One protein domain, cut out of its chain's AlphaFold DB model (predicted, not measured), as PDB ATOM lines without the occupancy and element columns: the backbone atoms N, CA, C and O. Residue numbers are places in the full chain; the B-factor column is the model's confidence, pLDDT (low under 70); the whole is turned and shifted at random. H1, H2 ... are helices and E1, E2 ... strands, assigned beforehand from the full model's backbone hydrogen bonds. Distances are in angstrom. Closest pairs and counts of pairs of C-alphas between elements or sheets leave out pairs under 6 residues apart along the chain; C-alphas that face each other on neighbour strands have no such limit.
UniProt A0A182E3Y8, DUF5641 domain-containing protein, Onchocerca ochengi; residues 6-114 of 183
ATOM      1  N   ILE A   6     177.541 -28.760  17.141       80.94
ATOM      2  CA  ILE A   6     177.888 -27.528  16.426       80.94
ATOM      3  C   ILE A   6     178.628 -27.939  15.167       80.94
ATOM      4  O   ILE A   6     179.669 -28.585  15.248       80.94
ATOM      5  N   ASP A   7     178.075 -27.551  14.028       82.81
ATOM      6  CA  ASP A   7     178.769 -27.618  12.754       82.81
ATOM      7  C   ASP A   7     179.521 -26.301  12.558       82.81
ATOM      8  O   ASP A   7     178.989 -25.223  12.855       82.81
ATOM      9  N   PHE A   8     180.772 -26.371  12.117       84.00
ATOM     10  CA  PHE A   8     181.581 -25.179  11.923       84.00
ATOM     11  C   PHE A   8     182.365 -25.234  10.619       84.00
ATOM     12  O   PHE A   8     182.974 -26.238  10.265       84.00
ATOM     13  N   PHE A   9     182.383 -24.098   9.930       82.38
ATOM     14  CA  PHE A   9     183.095 -23.915   8.676       82.38
ATOM     15  C   PHE A   9     184.020 -22.719   8.793       82.38
ATOM     16  O   PHE A   9     183.632 -21.646   9.256       82.38
ATOM     17  N   THR A  10     185.247 -22.893   8.338       76.19
ATOM     18  CA  THR A  10     186.263 -21.851   8.265       76.19
ATOM     19  C   THR A  10     186.404 -21.428   6.806       76.19
ATOM     20  O   THR A  10     186.665 -22.233   5.917       76.19
ATOM     21  N   CYS A  11     186.180 -20.145   6.525       73.31
ATOM     22  CA  CYS A  11     186.464 -19.561   5.219       73.31
ATOM     23  C   CYS A  11     187.848 -18.913   5.261       73.31
ATOM     24  O   CYS A  11     188.026 -17.886   5.918       73.31
ATOM     25  N   PHE A  12     188.807 -19.471   4.528       65.69
ATOM     26  CA  PHE A  12     190.192 -18.988   4.521       65.69
ATOM     27  C   PHE A  12     190.362 -17.665   3.793       65.69
ATOM     28  O   PHE A  12     191.105 -16.804   4.258       65.69
ATOM     29  N   THR A  13     189.575 -17.437   2.742       62.72
ATOM     30  CA  THR A  13     189.565 -16.171   2.000       62.72
ATOM     31  C   THR A  13     189.118 -14.999   2.873       62.72
ATOM     32  O   THR A  13     189.662 -13.906   2.778       62.72
ATOM     33  N   ARG A  14     188.123 -15.213   3.747       72.88
ATOM     34  CA  ARG A  14     187.529 -14.147   4.576       72.88
ATOM     35  C   ARG A  14     187.979 -14.175   6.036       72.88
ATOM     36  O   ARG A  14     187.552 -13.320   6.805       72.88
ATOM     37  N   ARG A  15     188.784 -15.171   6.428       77.12
ATOM     38  CA  ARG A  15     189.125 -15.491   7.830       77.12
ATOM     39  C   ARG A  15     187.889 -15.517   8.739       77.12
ATOM     40  O   ARG A  15     187.935 -15.099   9.893       77.12
ATOM     41  N   ALA A  16     186.768 -15.981   8.189       75.81
ATOM     42  CA  ALA A  16     185.478 -16.009   8.863       75.81
ATOM     43  C   ALA A  16     185.177 -17.427   9.344       75.81
ATOM     44  O   ALA A  16     185.418 -18.394   8.620       75.81
ATOM     45  N   VAL A  17     184.613 -17.542  10.544       83.06
ATOM     46  CA  VAL A  17     184.125 -18.811  11.091       83.06
ATOM     47  C   VAL A  17     182.601 -18.771  11.088       83.06
ATOM     48  O   VAL A  17     182.000 -17.892  11.704       83.06
ATOM     49  N   HIS A  18     181.972 -19.705  10.380       83.00
ATOM     50  CA  HIS A  18     180.527 -19.912  10.394       83.00
ATOM     51  C   HIS A  18     180.214 -21.057  11.344       83.00
ATOM     52  O   HIS A  18     180.588 -22.191  11.070       83.00
ATOM     53  N   LEU A  19     179.553 -20.748  12.454       84.88
ATOM     54  CA  LEU A  19     179.097 -21.724  13.440       84.88
ATOM     55  C   LEU A  19     177.586 -21.875  13.315       84.88
ATOM     56  O   LEU A  19     176.867 -20.874  13.323       84.88
ATOM     57  N   GLU A  20     177.092 -23.107  13.255       84.19
ATOM     58  CA  GLU A  20     175.660 -23.382  13.261       84.19
ATOM     59  C   GLU A  20     175.329 -24.517  14.227       84.19
ATOM     60  O   GLU A  20     175.961 -25.571  14.225       84.19
ATOM     61  N   LEU A  21     174.327 -24.294  15.080       82.69
ATOM     62  CA  LEU A  21     173.843 -25.320  15.995       82.69
ATOM     63  C   LEU A  21     172.982 -26.326  15.226       82.69
ATOM     64  O   LEU A  21     172.017 -25.961  14.552       82.69
ATOM     65  N   VAL A  22     173.307 -27.601  15.383       81.31
ATOM     66  CA  VAL A  22     172.650 -28.722  14.730       81.31
ATOM     67  C   VAL A  22     172.143 -29.704  15.782       81.31
ATOM     68  O   VAL A  22     172.803 -29.996  16.774       81.31
ATOM     69  N   GLN A  23     170.932 -30.217  15.579       74.31
ATOM     70  CA  GLN A  23     170.302 -31.148  16.520       74.31
ATOM     71  C   GLN A  23     170.833 -32.581  16.383       74.31
ATOM     72  O   GLN A  23     170.773 -33.340  17.339       74.31
ATOM     73  N   ASN A  24     171.347 -32.958  15.212       72.50
ATOM     74  CA  ASN A  24     171.811 -34.307  14.909       72.50
ATOM     75  C   ASN A  24     172.969 -34.285  13.900       72.50
ATOM     76  O   ASN A  24     173.036 -33.417  13.033       72.50
ATOM     77  N   LEU A  25     173.861 -35.270  13.968       70.94
ATOM     78  CA  LEU A  25     174.986 -35.402  13.033       70.94
ATOM     79  C   LEU A  25     174.577 -36.033  11.691       70.94
ATOM     80  O   LEU A  25     175.376 -36.698  11.046       70.94
ATOM     81  N   ILE A  26     173.327 -35.845  11.256       73.25
ATOM     82  CA  ILE A  26     172.810 -36.450  10.022       73.25
ATOM     83  C   ILE A  26     173.298 -35.688   8.789       73.25
ATOM     84  O   ILE A  26     173.386 -34.459   8.790       73.25
ATOM     85  N   ALA A  27     173.548 -36.421   7.699       70.00
ATOM     86  CA  ALA A  27     174.033 -35.884   6.430       70.00
ATOM     87  C   ALA A  27     173.237 -34.682   5.906       70.00
ATOM     88  O   ALA A  27     173.797 -33.705   5.410       70.00
ATOM     89  N   GLU A  28     171.912 -34.757   6.015       69.88
ATOM     90  CA  GLU A  28     171.010 -33.697   5.568       69.88
ATOM     91  C   GLU A  28     171.195 -32.409   6.366       69.88
ATOM     92  O   GLU A  28     171.134 -31.311   5.807       69.88
ATOM     93  N   SER A  29     171.441 -32.545   7.670       75.19
ATOM     94  CA  SER A  29     171.693 -31.416   8.549       75.19
ATOM     95  C   SER A  29     173.013 -30.741   8.199       75.19
ATOM     96  O   SER A  29     173.006 -29.529   8.001       75.19
ATOM     97  N   PHE A  30     174.087 -31.512   8.008       78.00
ATOM     98  CA  PHE A  30     175.375 -30.994   7.528       78.00
ATOM     99  C   PHE A  30     175.226 -30.248   6.193       78.00
ATOM    100  O   PHE A  30     175.605 -29.085   6.070       78.00
ATOM    101  N   LEU A  31     174.578 -30.864   5.195       77.62
ATOM    102  CA  LEU A  31     174.362 -30.220   3.896       77.62
ATOM    103  C   LEU A  31     173.568 -28.917   3.997       77.62
ATOM    104  O   LEU A  31     173.793 -27.985   3.222       77.62
ATOM    105  N   ARG A  32     172.603 -28.850   4.916       77.69
ATOM    106  CA  ARG A  32     171.822 -27.635   5.143       77.69
ATOM    107  C   ARG A  32     172.708 -26.501   5.655       77.69
ATOM    108  O   ARG A  32     172.568 -25.387   5.149       77.69
ATOM    109  N   VAL A  33     173.607 -26.779   6.599       82.81
ATOM    110  CA  VAL A  33     174.558 -25.781   7.108       82.81
ATOM    111  C   VAL A  33     175.565 -25.399   6.026       82.81
ATOM    112  O   VAL A  33     175.739 -24.213   5.749       82.81
ATOM    113  N   LEU A  34     176.147 -26.380   5.330       79.31
ATOM    114  CA  LEU A  34     177.094 -26.141   4.241       79.31
ATOM    115  C   LEU A  34     176.492 -25.235   3.159       79.31
ATOM    116  O   LEU A  34     177.133 -24.286   2.716       79.31
ATOM    117  N   ARG A  35     175.231 -25.455   2.767       78.94
ATOM    118  CA  ARG A  35     174.541 -24.580   1.804       78.94
ATOM    119  C   ARG A  35     174.428 -23.144   2.311       78.94
ATOM    120  O   ARG A  35     174.663 -22.225   1.536       78.94
ATOM    121  N   ARG A  36     174.104 -22.934   3.592       80.88
ATOM    122  CA  ARG A  36     174.038 -21.591   4.206       80.88
ATOM    123  C   ARG A  36     175.408 -20.920   4.278       80.88
ATOM    124  O   ARG A  36     175.510 -19.712   4.077       80.88
ATOM    125  N   PHE A  37     176.451 -21.693   4.553       79.62
ATOM    126  CA  PHE A  37     177.823 -21.206   4.511       79.62
ATOM    127  C   PHE A  37     178.200 -20.759   3.094       79.62
ATOM    128  O   PHE A  37     178.672 -19.640   2.904       79.62
ATOM    129  N   VAL A  38     177.908 -21.591   2.095       75.69
ATOM    130  CA  VAL A  38     178.204 -21.330   0.682       75.69
ATOM    131  C   VAL A  38     177.433 -20.126   0.139       75.69
ATOM    132  O   VAL A  38     178.010 -19.308  -0.574       75.69
ATOM    133  N   THR A  39     176.159 -19.943   0.505       76.81
ATOM    134  CA  THR A  39     175.414 -18.743   0.083       76.81
ATOM    135  C   THR A  39     176.004 -17.454   0.650       76.81
ATOM    136  O   THR A  39     175.860 -16.399   0.037       76.81
ATOM    137  N   ARG A  40     176.683 -17.518   1.802       75.75
ATOM    138  CA  ARG A  40     177.313 -16.358   2.440       75.75
ATOM    139  C   ARG A  40     178.735 -16.116   1.946       75.75
ATOM    140  O   ARG A  40     179.107 -14.966   1.721       75.75
ATOM    141  N   CYS A  41     179.532 -17.171   1.815       72.69
ATOM    142  CA  CYS A  41     180.972 -17.093   1.560       72.69
ATOM    143  C   CYS A  41     181.349 -17.281   0.087       72.69
ATOM    144  O   CYS A  41     182.467 -16.933  -0.288       72.69
ATOM    145  N   GLY A  42     180.420 -17.755  -0.744       70.19
ATOM    146  CA  GLY A  42     180.708 -18.261  -2.082       70.19
ATOM    147  C   GLY A  42     180.975 -19.767  -2.066       70.19
ATOM    148  O   GLY A  42     181.049 -20.397  -1.008       70.19
ATOM    149  N   TYR A  43     181.092 -20.359  -3.253       66.56
ATOM    150  CA  TYR A  43     181.394 -21.781  -3.401       66.56
ATOM    151  C   TYR A  43     182.897 -22.009  -3.203       66.56
ATOM    152  O   TYR A  43     183.680 -21.444  -3.966       66.56
ATOM    153  N   PRO A  44     183.316 -22.804  -2.204       63.88
ATOM    154  CA  PRO A  44     184.720 -23.141  -2.048       63.88
ATOM    155  C   PRO A  44     185.154 -24.075  -3.180       63.88
ATOM    156  O   PRO A  44     184.449 -25.032  -3.502       63.88
ATOM    157  N   GLU A  45     186.331 -23.815  -3.743       58.81
ATOM    158  CA  GLU A  45     187.000 -24.718  -4.691       58.81
ATOM    159  C   GLU A  45     187.547 -25.971  -3.988       58.81
ATOM    160  O   GLU A  45     187.727 -27.013  -4.604       58.81
ATOM    161  N   LEU A  46     187.766 -25.899  -2.672       62.69
ATOM    162  CA  LEU A  46     188.284 -26.995  -1.865       62.69
ATOM    163  C   LEU A  46     187.609 -27.012  -0.493       62.69
ATOM    164  O   LEU A  46     187.549 -25.993   0.195       62.69
ATOM    165  N   VAL A  47     187.122 -28.182  -0.084       68.00
ATOM    166  CA  VAL A  47     186.622 -28.433   1.275       68.00
ATOM    167  C   VAL A  47     187.537 -29.479   1.893       68.00
ATOM    168  O   VAL A  47     187.593 -30.601   1.396       68.00
ATOM    169  N   LEU A  48     188.263 -29.120   2.952       64.94
ATOM    170  CA  LEU A  48     189.083 -30.082   3.689       64.94
ATOM    171  C   LEU A  48     188.382 -30.483   4.972       64.94
ATOM    172  O   LEU A  48     187.746 -29.655   5.616       64.94
ATOM    173  N   SER A  49     188.515 -31.761   5.320       68.94
ATOM    174  CA  SER A  49     188.073 -32.327   6.586       68.94
ATOM    175  C   SER A  49     189.239 -33.055   7.261       68.94
ATOM    176  O   SER A  49     189.951 -33.810   6.606       68.94
ATOM    177  N   ASP A  50     189.403 -32.890   8.571       57.22
ATOM    178  CA  ASP A  50     190.430 -33.503   9.419       57.22
ATOM    179  C   ASP A  50     190.267 -35.024   9.473       57.22
ATOM    180  O   ASP A  50     191.153 -35.745   9.916       57.22
ATOM    181  N   ASN A  51     189.110 -35.513   9.023       53.59
ATOM    182  CA  ASN A  51     188.703 -36.903   9.069       53.59
ATOM    183  C   ASN A  51     188.764 -37.601   7.703       53.59
ATOM    184  O   ASN A  51     188.106 -38.630   7.537       53.59
ATOM    185  N   VAL A  52     189.570 -37.120   6.742       52.69
ATOM    186  CA  VAL A  52     189.981 -37.946   5.584       52.69
ATOM    187  C   VAL A  52     190.991 -39.001   6.061       52.69
ATOM    188  O   VAL A  52     192.125 -39.094   5.606       52.69
ATOM    189  N   GLU A  53     190.600 -39.796   7.050       52.28
ATOM    190  CA  GLU A  53     191.286 -41.039   7.345       52.28
ATOM    191  C   GLU A  53     191.083 -41.937   6.120       52.28
ATOM    192  O   GLU A  53     189.961 -42.073   5.625       52.28
ATOM    193  N   THR A  54     192.155 -42.553   5.619       56.34
ATOM    194  CA  THR A  54     192.110 -43.672   4.663       56.34
ATOM    195  C   THR A  54     191.390 -44.856   5.307       56.34
ATOM    196  O   THR A  54     191.998 -45.837   5.730       56.34
ATOM    197  N   ARG A  55     190.074 -44.730   5.457       66.12
ATOM    198  CA  ARG A  55     189.185 -45.722   6.036       66.12
ATOM    199  C   ARG A  55     188.631 -46.589   4.913       66.12
ATOM    200  O   ARG A  55     188.334 -46.111   3.821       66.12
ATOM    201  N   SER A  56     188.459 -47.874   5.198       74.44
ATOM    202  CA  SER A  56     187.714 -48.771   4.319       74.44
ATOM    203  C   SER A  56     186.234 -48.369   4.317       74.44
ATOM    204  O   SER A  56     185.631 -48.379   5.393       74.44
ATOM    205  N   PRO A  57     185.635 -48.033   3.160       81.38
ATOM    206  CA  PRO A  57     184.222 -47.685   3.092       81.38
ATOM    207  C   PRO A  57     183.363 -48.872   3.524       81.38
ATOM    208  O   PRO A  57     183.747 -50.033   3.329       81.38
ATOM    209  N   HIS A  58     182.188 -48.584   4.073       83.88
ATOM    210  CA  HIS A  58     181.211 -49.602   4.440       83.88
ATOM    211  C   HIS A  58     179.972 -49.541   3.547       83.88
ATOM    212  O   HIS A  58     179.594 -48.500   3.010       83.88
ATOM    213  N   GLU A  59     179.309 -50.684   3.382       85.56
ATOM    214  CA  GLU A  59     177.990 -50.700   2.761       85.56
ATOM    215  C   GLU A  59     176.997 -49.915   3.620       85.56
ATOM    216  O   GLU A  59     177.069 -49.916   4.847       85.56
ATOM    217  N   ASN A  60     176.047 -49.267   2.955       82.62
ATOM    218  CA  ASN A  60     175.039 -48.387   3.532       82.62
ATOM    219  C   ASN A  60     175.573 -47.085   4.154       82.62
ATOM    220  O   ASN A  60     174.781 -46.343   4.739       82.62
ATOM    221  N   GLU A  61     176.854 -46.765   3.980       80.31
ATOM    222  CA  GLU A  61     177.441 -45.490   4.392       80.31
ATOM    223  C   GLU A  61     176.971 -44.339   3.489       80.31
ATOM    224  O   GLU A  61     176.834 -44.503   2.271       80.31
ATOM    225  N   THR A  62     176.709 -43.173   4.087       81.50
ATOM    226  CA  THR A  62     176.355 -41.953   3.349       81.50
ATOM    227  C   THR A  62     177.620 -41.193   2.970       81.50
ATOM    228  O   THR A  62     178.462 -40.898   3.815       81.50
ATOM    229  N   VAL A  63     177.735 -40.850   1.692       82.50
ATOM    230  CA  VAL A  63     178.903 -40.191   1.111       82.50
ATOM    231  C   VAL A  63     178.488 -38.983   0.278       82.50
ATOM    232  O   VAL A  63     177.391 -38.936  -0.287       82.50
ATOM    233  N   LEU A  64     179.376 -37.998   0.192       82.12
ATOM    234  CA  LEU A  64     179.266 -36.889  -0.751       82.12
ATOM    235  C   LEU A  64     179.914 -37.301  -2.070       82.12
ATOM    236  O   LEU A  64     181.075 -37.711  -2.091       82.12
ATOM    237  N   LEU A  65     179.156 -37.195  -3.160       83.38
ATOM    238  CA  LEU A  65     179.653 -37.452  -4.504       83.38
ATOM    239  C   LEU A  65     180.328 -36.195  -5.058       83.38
ATOM    240  O   LEU A  65     179.660 -35.180  -5.265       83.38
ATOM    241  N   ASN A  66     181.624 -36.301  -5.334       78.19
ATOM    242  CA  ASN A  66     182.386 -35.308  -6.072       78.19
ATOM    243  C   ASN A  66     181.989 -35.358  -7.553       78.19
ATOM    244  O   ASN A  66     182.337 -36.295  -8.269       78.19
ATOM    245  N   GLU A  67     181.235 -34.360  -8.004       75.88
ATOM    246  CA  GLU A  67     180.978 -34.123  -9.422       75.88
ATOM    247  C   GLU A  67     181.781 -32.874  -9.808       75.88
ATOM    248  O   GLU A  67     181.415 -31.776  -9.401       75.88
ATOM    249  N   SER A  68     182.876 -33.029 -10.561       65.88
ATOM    250  CA  SER A  68     183.803 -31.929 -10.898       65.88
ATOM    251  C   SER A  68     183.140 -30.772 -11.650       65.88
ATOM    252  O   SER A  68     183.566 -29.629 -11.533       65.88
ATOM    253  N   ASP A  69     182.068 -31.063 -12.390       70.81
ATOM    254  CA  ASP A  69     181.270 -30.067 -13.116       70.81
ATOM    255  C   ASP A  69     180.261 -29.330 -12.214       70.81
ATOM    256  O   ASP A  69     179.573 -28.409 -12.661       70.81
ATOM    257  N   ILE A  70     180.121 -29.751 -10.951       67.31
ATOM    258  CA  ILE A  70     179.164 -29.201  -9.993       67.31
ATOM    259  C   ILE A  70     179.920 -28.554  -8.823       67.31
ATOM    260  O   ILE A  70     180.716 -29.218  -8.160       67.31
ATOM    261  N   PRO A  71     179.629 -27.283  -8.487       63.72
ATOM    262  CA  PRO A  71     180.207 -26.640  -7.312       63.72
ATOM    263  C   PRO A  71     179.988 -27.469  -6.042       63.72
ATOM    264  O   PRO A  71     178.908 -28.025  -5.837       63.72
ATOM    265  N   HIS A  72     180.968 -27.496  -5.137       62.38
ATOM    266  CA  HIS A  72     180.973 -28.413  -3.986       62.38
ATOM    267  C   HIS A  72     179.750 -28.259  -3.062       62.38
ATOM    268  O   HIS A  72     179.250 -29.229  -2.498       62.38
ATOM    269  N   GLY A  73     179.183 -27.050  -2.968       58.62
ATOM    270  CA  GLY A  73     177.937 -26.787  -2.231       58.62
ATOM    271  C   GLY A  73     176.672 -27.421  -2.835       58.62
ATOM    272  O   GLY A  73     175.611 -27.417  -2.206       58.62
ATOM    273  N   MET A  74     176.769 -27.956  -4.052       64.44
ATOM    274  CA  MET A  74     175.708 -28.640  -4.796       64.44
ATOM    275  C   MET A  74     176.001 -30.131  -5.003       64.44
ATOM    276  O   MET A  74     175.190 -30.821  -5.628       64.44
ATOM    277  N   TRP A  75     177.113 -30.636  -4.463       76.94
ATOM    278  CA  TRP A  75     177.408 -32.060  -4.481       76.94
ATOM    279  C   TRP A  75     176.261 -32.864  -3.885       76.94
ATOM    280  O   TRP A  75     175.622 -32.491  -2.893       76.94
ATOM    281  N   LYS A  76     175.960 -33.973  -4.553       77.12
ATOM    282  CA  LYS A  76     174.824 -34.816  -4.202       77.12
ATOM    283  C   LYS A  76     175.250 -35.817  -3.132       77.12
ATOM    284  O   LYS A  76     176.346 -36.366  -3.190       77.12
ATOM    285  N   LEU A  77     174.357 -36.088  -2.182       83.44
ATOM    286  CA  LEU A  77     174.516 -37.234  -1.291       83.44
ATOM    287  C   LEU A  77     174.173 -38.513  -2.037       83.44
ATOM    288  O   LEU A  77     173.198 -38.569  -2.798       83.44
ATOM    289  N   ALA A  78     174.946 -39.545  -1.751       85.31
ATOM    290  CA  ALA A  78     174.673 -40.892  -2.192       85.31
ATOM    291  C   ALA A  78     174.953 -41.878  -1.059       85.31
ATOM    292  O   ALA A  78     175.682 -41.581  -0.116       85.31
ATOM    293  N   ARG A  79     174.361 -43.065  -1.154       86.69
ATOM    294  CA  ARG A  79     174.589 -44.154  -0.206       86.69
ATOM    295  C   ARG A  79     175.371 -45.264  -0.883       86.69
ATOM    296  O   ARG A  79     174.989 -45.689  -1.970       86.69
ATOM    297  N   ILE A  80     176.434 -45.763  -0.265       88.69
ATOM    298  CA  ILE A  80     177.161 -46.916  -0.803       88.69
ATOM    299  C   ILE A  80     176.241 -48.131  -0.728       88.69
ATOM    300  O   ILE A  80     175.763 -48.489   0.345       88.69
ATOM    301  N   LYS A  81     175.967 -48.768  -1.866       91.44
ATOM    302  CA  LYS A  81     175.127 -49.966  -1.931       91.44
ATOM    303  C   LYS A  81     175.946 -51.245  -2.019       91.44
ATOM    304  O   LYS A  81     175.550 -52.241  -1.430       91.44
ATOM    305  N   ALA A  82     177.052 -51.209  -2.755       90.31
ATOM    306  CA  ALA A  82     177.957 -52.338  -2.903       90.31
ATOM    307  C   ALA A  82     179.385 -51.847  -3.148       90.31
ATOM    308  O   ALA A  82     179.600 -50.819  -3.796       90.31
ATOM    309  N   ILE A  83     180.364 -52.606  -2.666       92.19
ATOM    310  CA  ILE A  83     181.788 -52.300  -2.822       92.19
ATOM    311  C   ILE A  83     182.398 -53.315  -3.784       92.19
ATOM    312  O   ILE A  83     182.357 -54.518  -3.526       92.19
ATOM    313  N   LYS A  84     182.992 -52.845  -4.889       90.00
ATOM    314  CA  LYS A  84     183.668 -53.711  -5.860       90.00
ATOM    315  C   LYS A  84     185.164 -53.718  -5.562       90.00
ATOM    316  O   LYS A  84     185.818 -52.675  -5.546       90.00
ATOM    317  N   ARG A  85     185.699 -54.909  -5.304       88.38
ATOM    318  CA  ARG A  85     187.133 -55.119  -5.092       88.38
ATOM    319  C   ARG A  85     187.774 -55.579  -6.392       88.38
ATOM    320  O   ARG A  85     187.206 -56.416  -7.094       88.38
ATOM    321  N   GLY A  86     188.932 -55.009  -6.704       85.12
ATOM    322  CA  GLY A  86     189.788 -55.476  -7.781       85.12
ATOM    323  C   GLY A  86     190.398 -56.841  -7.465       85.12
ATOM    324  O   GLY A  86     190.251 -57.385  -6.368       85.12
ATOM    325  N   TRP A  87     191.112 -57.389  -8.440       82.81
ATOM    326  CA  TRP A  87     191.854 -58.645  -8.298       82.81
ATOM    327  C   TRP A  87     192.976 -58.557  -7.245       82.81
ATOM    328  O   TRP A  87     193.329 -59.561  -6.638       82.81
ATOM    329  N   ASP A  88     193.498 -57.352  -7.001       86.81
ATOM    330  CA  ASP A  88     194.485 -57.012  -5.970       86.81
ATOM    331  C   ASP A  88     193.866 -56.882  -4.562       86.81
ATOM    332  O   ASP A  88     194.560 -56.588  -3.591       86.81
ATOM    333  N   GLY A  89     192.548 -57.069  -4.442       80.19
ATOM    334  CA  GLY A  89     191.799 -56.866  -3.207       80.19
ATOM    335  C   GLY A  89     191.583 -55.393  -2.845       80.19
ATOM    336  O   GLY A  89     190.939 -55.116  -1.829       80.19
ATOM    337  N   LYS A  90     192.062 -54.445  -3.664       84.06
ATOM    338  CA  LYS A  90     191.894 -53.009  -3.435       84.06
ATOM    339  C   LYS A  90     190.512 -52.557  -3.891       84.06
ATOM    340  O   LYS A  90     189.964 -53.023  -4.891       84.06
ATOM    341  N   ILE A  91     189.928 -51.627  -3.145       84.12
ATOM    342  CA  ILE A  91     188.651 -51.013  -3.507       84.12
ATOM    343  C   ILE A  91     188.946 -49.893  -4.502       84.12
ATOM    344  O   ILE A  91     189.523 -48.874  -4.128       84.12
ATOM    345  N   SER A  92     188.581 -50.086  -5.768       82.81
ATOM    346  CA  SER A  92     188.708 -49.056  -6.807       82.81
ATOM    347  C   SER A  92     187.381 -48.367  -7.090       82.81
ATOM    348  O   SER A  92     187.346 -47.171  -7.367       82.81
ATOM    349  N   THR A  93     186.281 -49.118  -7.021       89.75
ATOM    350  CA  THR A  93     184.969 -48.701  -7.509       89.75
ATOM    351  C   THR A  93     183.896 -49.153  -6.535       89.75
ATOM    352  O   THR A  93     183.940 -50.262  -6.005       89.75
ATOM    353  N   VAL A  94     182.897 -48.311  -6.315       92.06
ATOM    354  CA  VAL A  94     181.729 -48.655  -5.510       92.06
ATOM    355  C   VAL A  94     180.457 -48.301  -6.266       92.06
ATOM    356  O   VAL A  94     180.421 -47.361  -7.063       92.06
ATOM    357  N   THR A  95     179.410 -49.076  -6.020       93.12
ATOM    358  CA  THR A  95     178.072 -48.787  -6.521       93.12
ATOM    359  C   THR A  95     177.362 -47.932  -5.488       93.12
ATOM    360  O   THR A  95     177.126 -48.375  -4.363       93.12
ATOM    361  N   ILE A  96     177.012 -46.712  -5.872       91.69
ATOM    362  CA  ILE A  96     176.287 -45.752  -5.049       91.69
ATOM    363  C   ILE A  96     174.816 -45.680  -5.459       91.69
ATOM    364  O   ILE A  96     174.466 -45.858  -6.625       91.69
ATOM    365  N   GLN A  97     173.954 -45.383  -4.493       88.88
ATOM    366  CA  GLN A  97     172.542 -45.099  -4.676       88.88
ATOM    367  C   GLN A  97     172.287 -43.613  -4.439       88.88
ATOM    368  O   GLN A  97     172.508 -43.096  -3.345       88.88
ATOM    369  N   MET A  98     171.803 -42.935  -5.470       83.88
ATOM    370  CA  MET A  98     171.395 -41.535  -5.408       83.88
ATOM    371  C   MET A  98     170.020 -41.401  -4.734       83.88
ATOM    372  O   MET A  98     169.246 -42.358  -4.678       83.88
ATOM    373  N   SER A  99     169.657 -40.193  -4.291       76.00
ATOM    374  CA  SER A  99     168.350 -39.915  -3.663       76.00
ATOM    375  C   SER A  99     167.138 -40.210  -4.557       76.00
ATOM    376  O   SER A  99     166.057 -40.508  -4.060       76.00
ATOM    377  N   ASN A 100     167.312 -40.172  -5.881       77.19
ATOM    378  CA  ASN A 100     166.292 -40.555  -6.863       77.19
ATOM    379  C   ASN A 100     166.168 -42.082  -7.059       77.19
ATOM    380  O   ASN A 100     165.445 -42.525  -7.947       77.19
ATOM    381  N   GLY A 101     166.906 -42.883  -6.285       78.56
ATOM    382  CA  GLY A 101     166.945 -44.341  -6.385       78.56
ATOM    383  C   GLY A 101     167.864 -44.884  -7.483       78.56
ATOM    384  O   GLY A 101     168.054 -46.097  -7.552       78.56
ATOM    385  N   LYS A 102     168.468 -44.026  -8.318       86.75
ATOM    386  CA  LYS A 102     169.385 -44.445  -9.386       86.75
ATOM    387  C   LYS A 102     170.670 -45.014  -8.792       86.75
ATOM    388  O   LYS A 102     171.288 -44.391  -7.929       86.75
ATOM    389  N   LEU A 103     171.090 -46.163  -9.316       91.19
ATOM    390  CA  LEU A 103     172.375 -46.774  -9.003       91.19
ATOM    391  C   LEU A 103     173.432 -46.323 -10.014       91.19
ATOM    392  O   LEU A 103     173.174 -46.296 -11.221       91.19
ATOM    393  N   LEU A 104     174.604 -45.944  -9.519       90.88
ATOM    394  CA  LEU A 104     175.738 -45.494 -10.321       90.88
ATOM    395  C   LEU A 104     177.016 -46.134  -9.797       90.88
ATOM    396  O   LEU A 104     177.201 -46.242  -8.592       90.88
ATOM    397  N   ASP A 105     177.916 -46.503 -10.699       91.00
ATOM    398  CA  ASP A 105     179.269 -46.901 -10.323       91.00
ATOM    399  C   ASP A 105     180.185 -45.678 -10.354       91.00
ATOM    400  O   ASP A 105     180.201 -44.915 -11.331       91.00
ATOM    401  N   ARG A 106     180.927 -45.479  -9.265       89.19
ATOM    402  CA  ARG A 106     181.872 -44.373  -9.104       89.19
ATOM    403  C   ARG A 106     183.177 -44.860  -8.482       89.19
ATOM    404  O   ARG A 106     183.152 -45.782  -7.658       89.19
ATOM    405  N   PRO A 107     184.328 -44.307  -8.893       87.69
ATOM    406  CA  PRO A 107     185.591 -44.590  -8.236       87.69
ATOM    407  C   PRO A 107     185.559 -44.095  -6.785       87.69
ATOM    408  O   PRO A 107     184.939 -43.081  -6.478       87.69
ATOM    409  N   ILE A 108     186.253 -44.797  -5.888       85.25
ATOM    410  CA  ILE A 108     186.271 -44.440  -4.459       85.25
ATOM    411  C   ILE A 108     186.831 -43.029  -4.209       85.25
ATOM    412  O   ILE A 108     186.371 -42.342  -3.309       85.25
ATOM    413  N   ASN A 109     187.764 -42.570  -5.049       80.06
ATOM    414  CA  ASN A 109     188.377 -41.243  -4.938       80.06
ATOM    415  C   ASN A 109     187.403 -40.088  -5.245       80.06
ATOM    416  O   ASN A 109     187.719 -38.940  -4.954       80.06
ATOM    417  N   GLU A 110     186.237 -40.375  -5.833       82.38
ATOM    418  CA  GLU A 110     185.170 -39.390  -6.056       82.38
ATOM    419  C   GLU A 110     184.168 -39.336  -4.894       82.38
ATOM    420  O   GLU A 110     183.152 -38.648  -4.982       82.38
ATOM    421  N   LEU A 111     184.410 -40.072  -3.807       80.31
ATOM    422  CA  LEU A 111     183.486 -40.165  -2.685       80.31
ATOM    423  C   LEU A 111     184.146 -39.680  -1.405       80.31
ATOM    424  O   LEU A 111     185.174 -40.204  -0.981       80.31
ATOM    425  N   TYR A 112     183.499 -38.717  -0.759       79.75
ATOM    426  CA  TYR A 112     183.910 -38.239   0.552       79.75
ATOM    427  C   TYR A 112     183.018 -38.860   1.631       79.75
ATOM    428  O   TYR A 112     181.795 -38.676   1.582       79.75
ATOM    429  N   PRO A 113     183.592 -39.598   2.599       71.44
ATOM    430  CA  PRO A 113     182.825 -40.189   3.686       71.44
ATOM    431  C   PRO A 113     182.259 -39.093   4.583       71.44
ATOM    432  O   PRO A 113     182.963 -38.156   4.962       71.44
ATOM    433  N   LEU A 114     180.984 -39.222   4.950       73.00
ATOM    434  CA  LEU A 114     180.357 -38.342   5.924       73.00
ATOM    435  C   LEU A 114     180.141 -39.135   7.214       73.00
ATOM    436  O   LEU A 114     179.357 -40.083   7.241       73.00
TER     437      LEU A 114
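This is residues 6 to 114 of the 183 residues of the protein "DUF5641 domain-containing protein" of Onchocerca ochengi (UniProt A0A182E3Y8). The domain has two unequal lobes set end to end: a small one, in which helix H1 packs over one face of the hairpin E1 and E2, and a larger one, a curled, strongly twisted sheet of five strands. The first residues of H1, 27 to 31, only graze the large sheet, and the stretch 42 to 61, with no named element, crosses from the small lobe to the large one. The printed part has 109 residues, with one named helix and seven named strands in the order E1 E2 H1 E3 E4 E5 E6 E7; the large sheet runs E6 E5 E4 E3 E7, antiparallel throughout, and the class is mixed, helices and strands. The whole is compact, with a radius of gyration of the C-alphas of 15.0 A, yet elongated in outline, spanning 46 by 26 by 25 A.

E1, residues 6 to 11, and E2, residues 16 to 22, form an antiparallel hairpin at 161 degrees, with N 9 and O 18 2.9 A apart, within hydrogen-bond range. H1, residues 27 to 41, comes closest to E1 at the C-alphas of Cys 11 and Cys 41, 7.0 A apart. Its closest C-alphas to E2 are those of Phe 37 and His 18, 6.6 A apart. In H1 every O i to N i+4 pair is within hydrogen-bond range. E3, residues 62 to 65, E4, residues 76 to 85, E5, residues 91 to 98, and E6, residues 103 to 107, form a meander, each strand the antiparallel neighbour of the one before. Within hydrogen-bond range are N 63 and O 78 of E3 and E4, 2.8 A, N 97 and O 79 of E5 and E4, 2.7 A, and N 96 and O 104 of E5 and E6, 2.8 A. E4 bends by 67 degrees at residue 81. E7, residues 111 to 113, is an edge strand antiparallel to E3, with N 64 and O 112 2.9 A apart. The closest C-alphas of H1 and E3 are those of Ala 27 and Thr 62, 7.2 A apart. E1 is apart from E3, for instance.

E1 begins at C-alpha 6 (177.888, -27.528, 16.426). E2 is 19.0 A long and H1 20.6 A, ending at C-alpha 41 (180.972, -17.093, 1.560). E4 is 23.8 A long and E5 19.8 A. E7 ends at C-alpha 113 (182.825, -40.189, 3.686).

The two C-alphas farthest apart, those of Arg 14 and Trp 87, are 46.5 A apart. The printed part has no cut. The link from H1 to E3 is long, with 20 residues. The mean pLDDT of the printed part is 77.6; residues 43 to 55 and 70 to 74 are among those under 70.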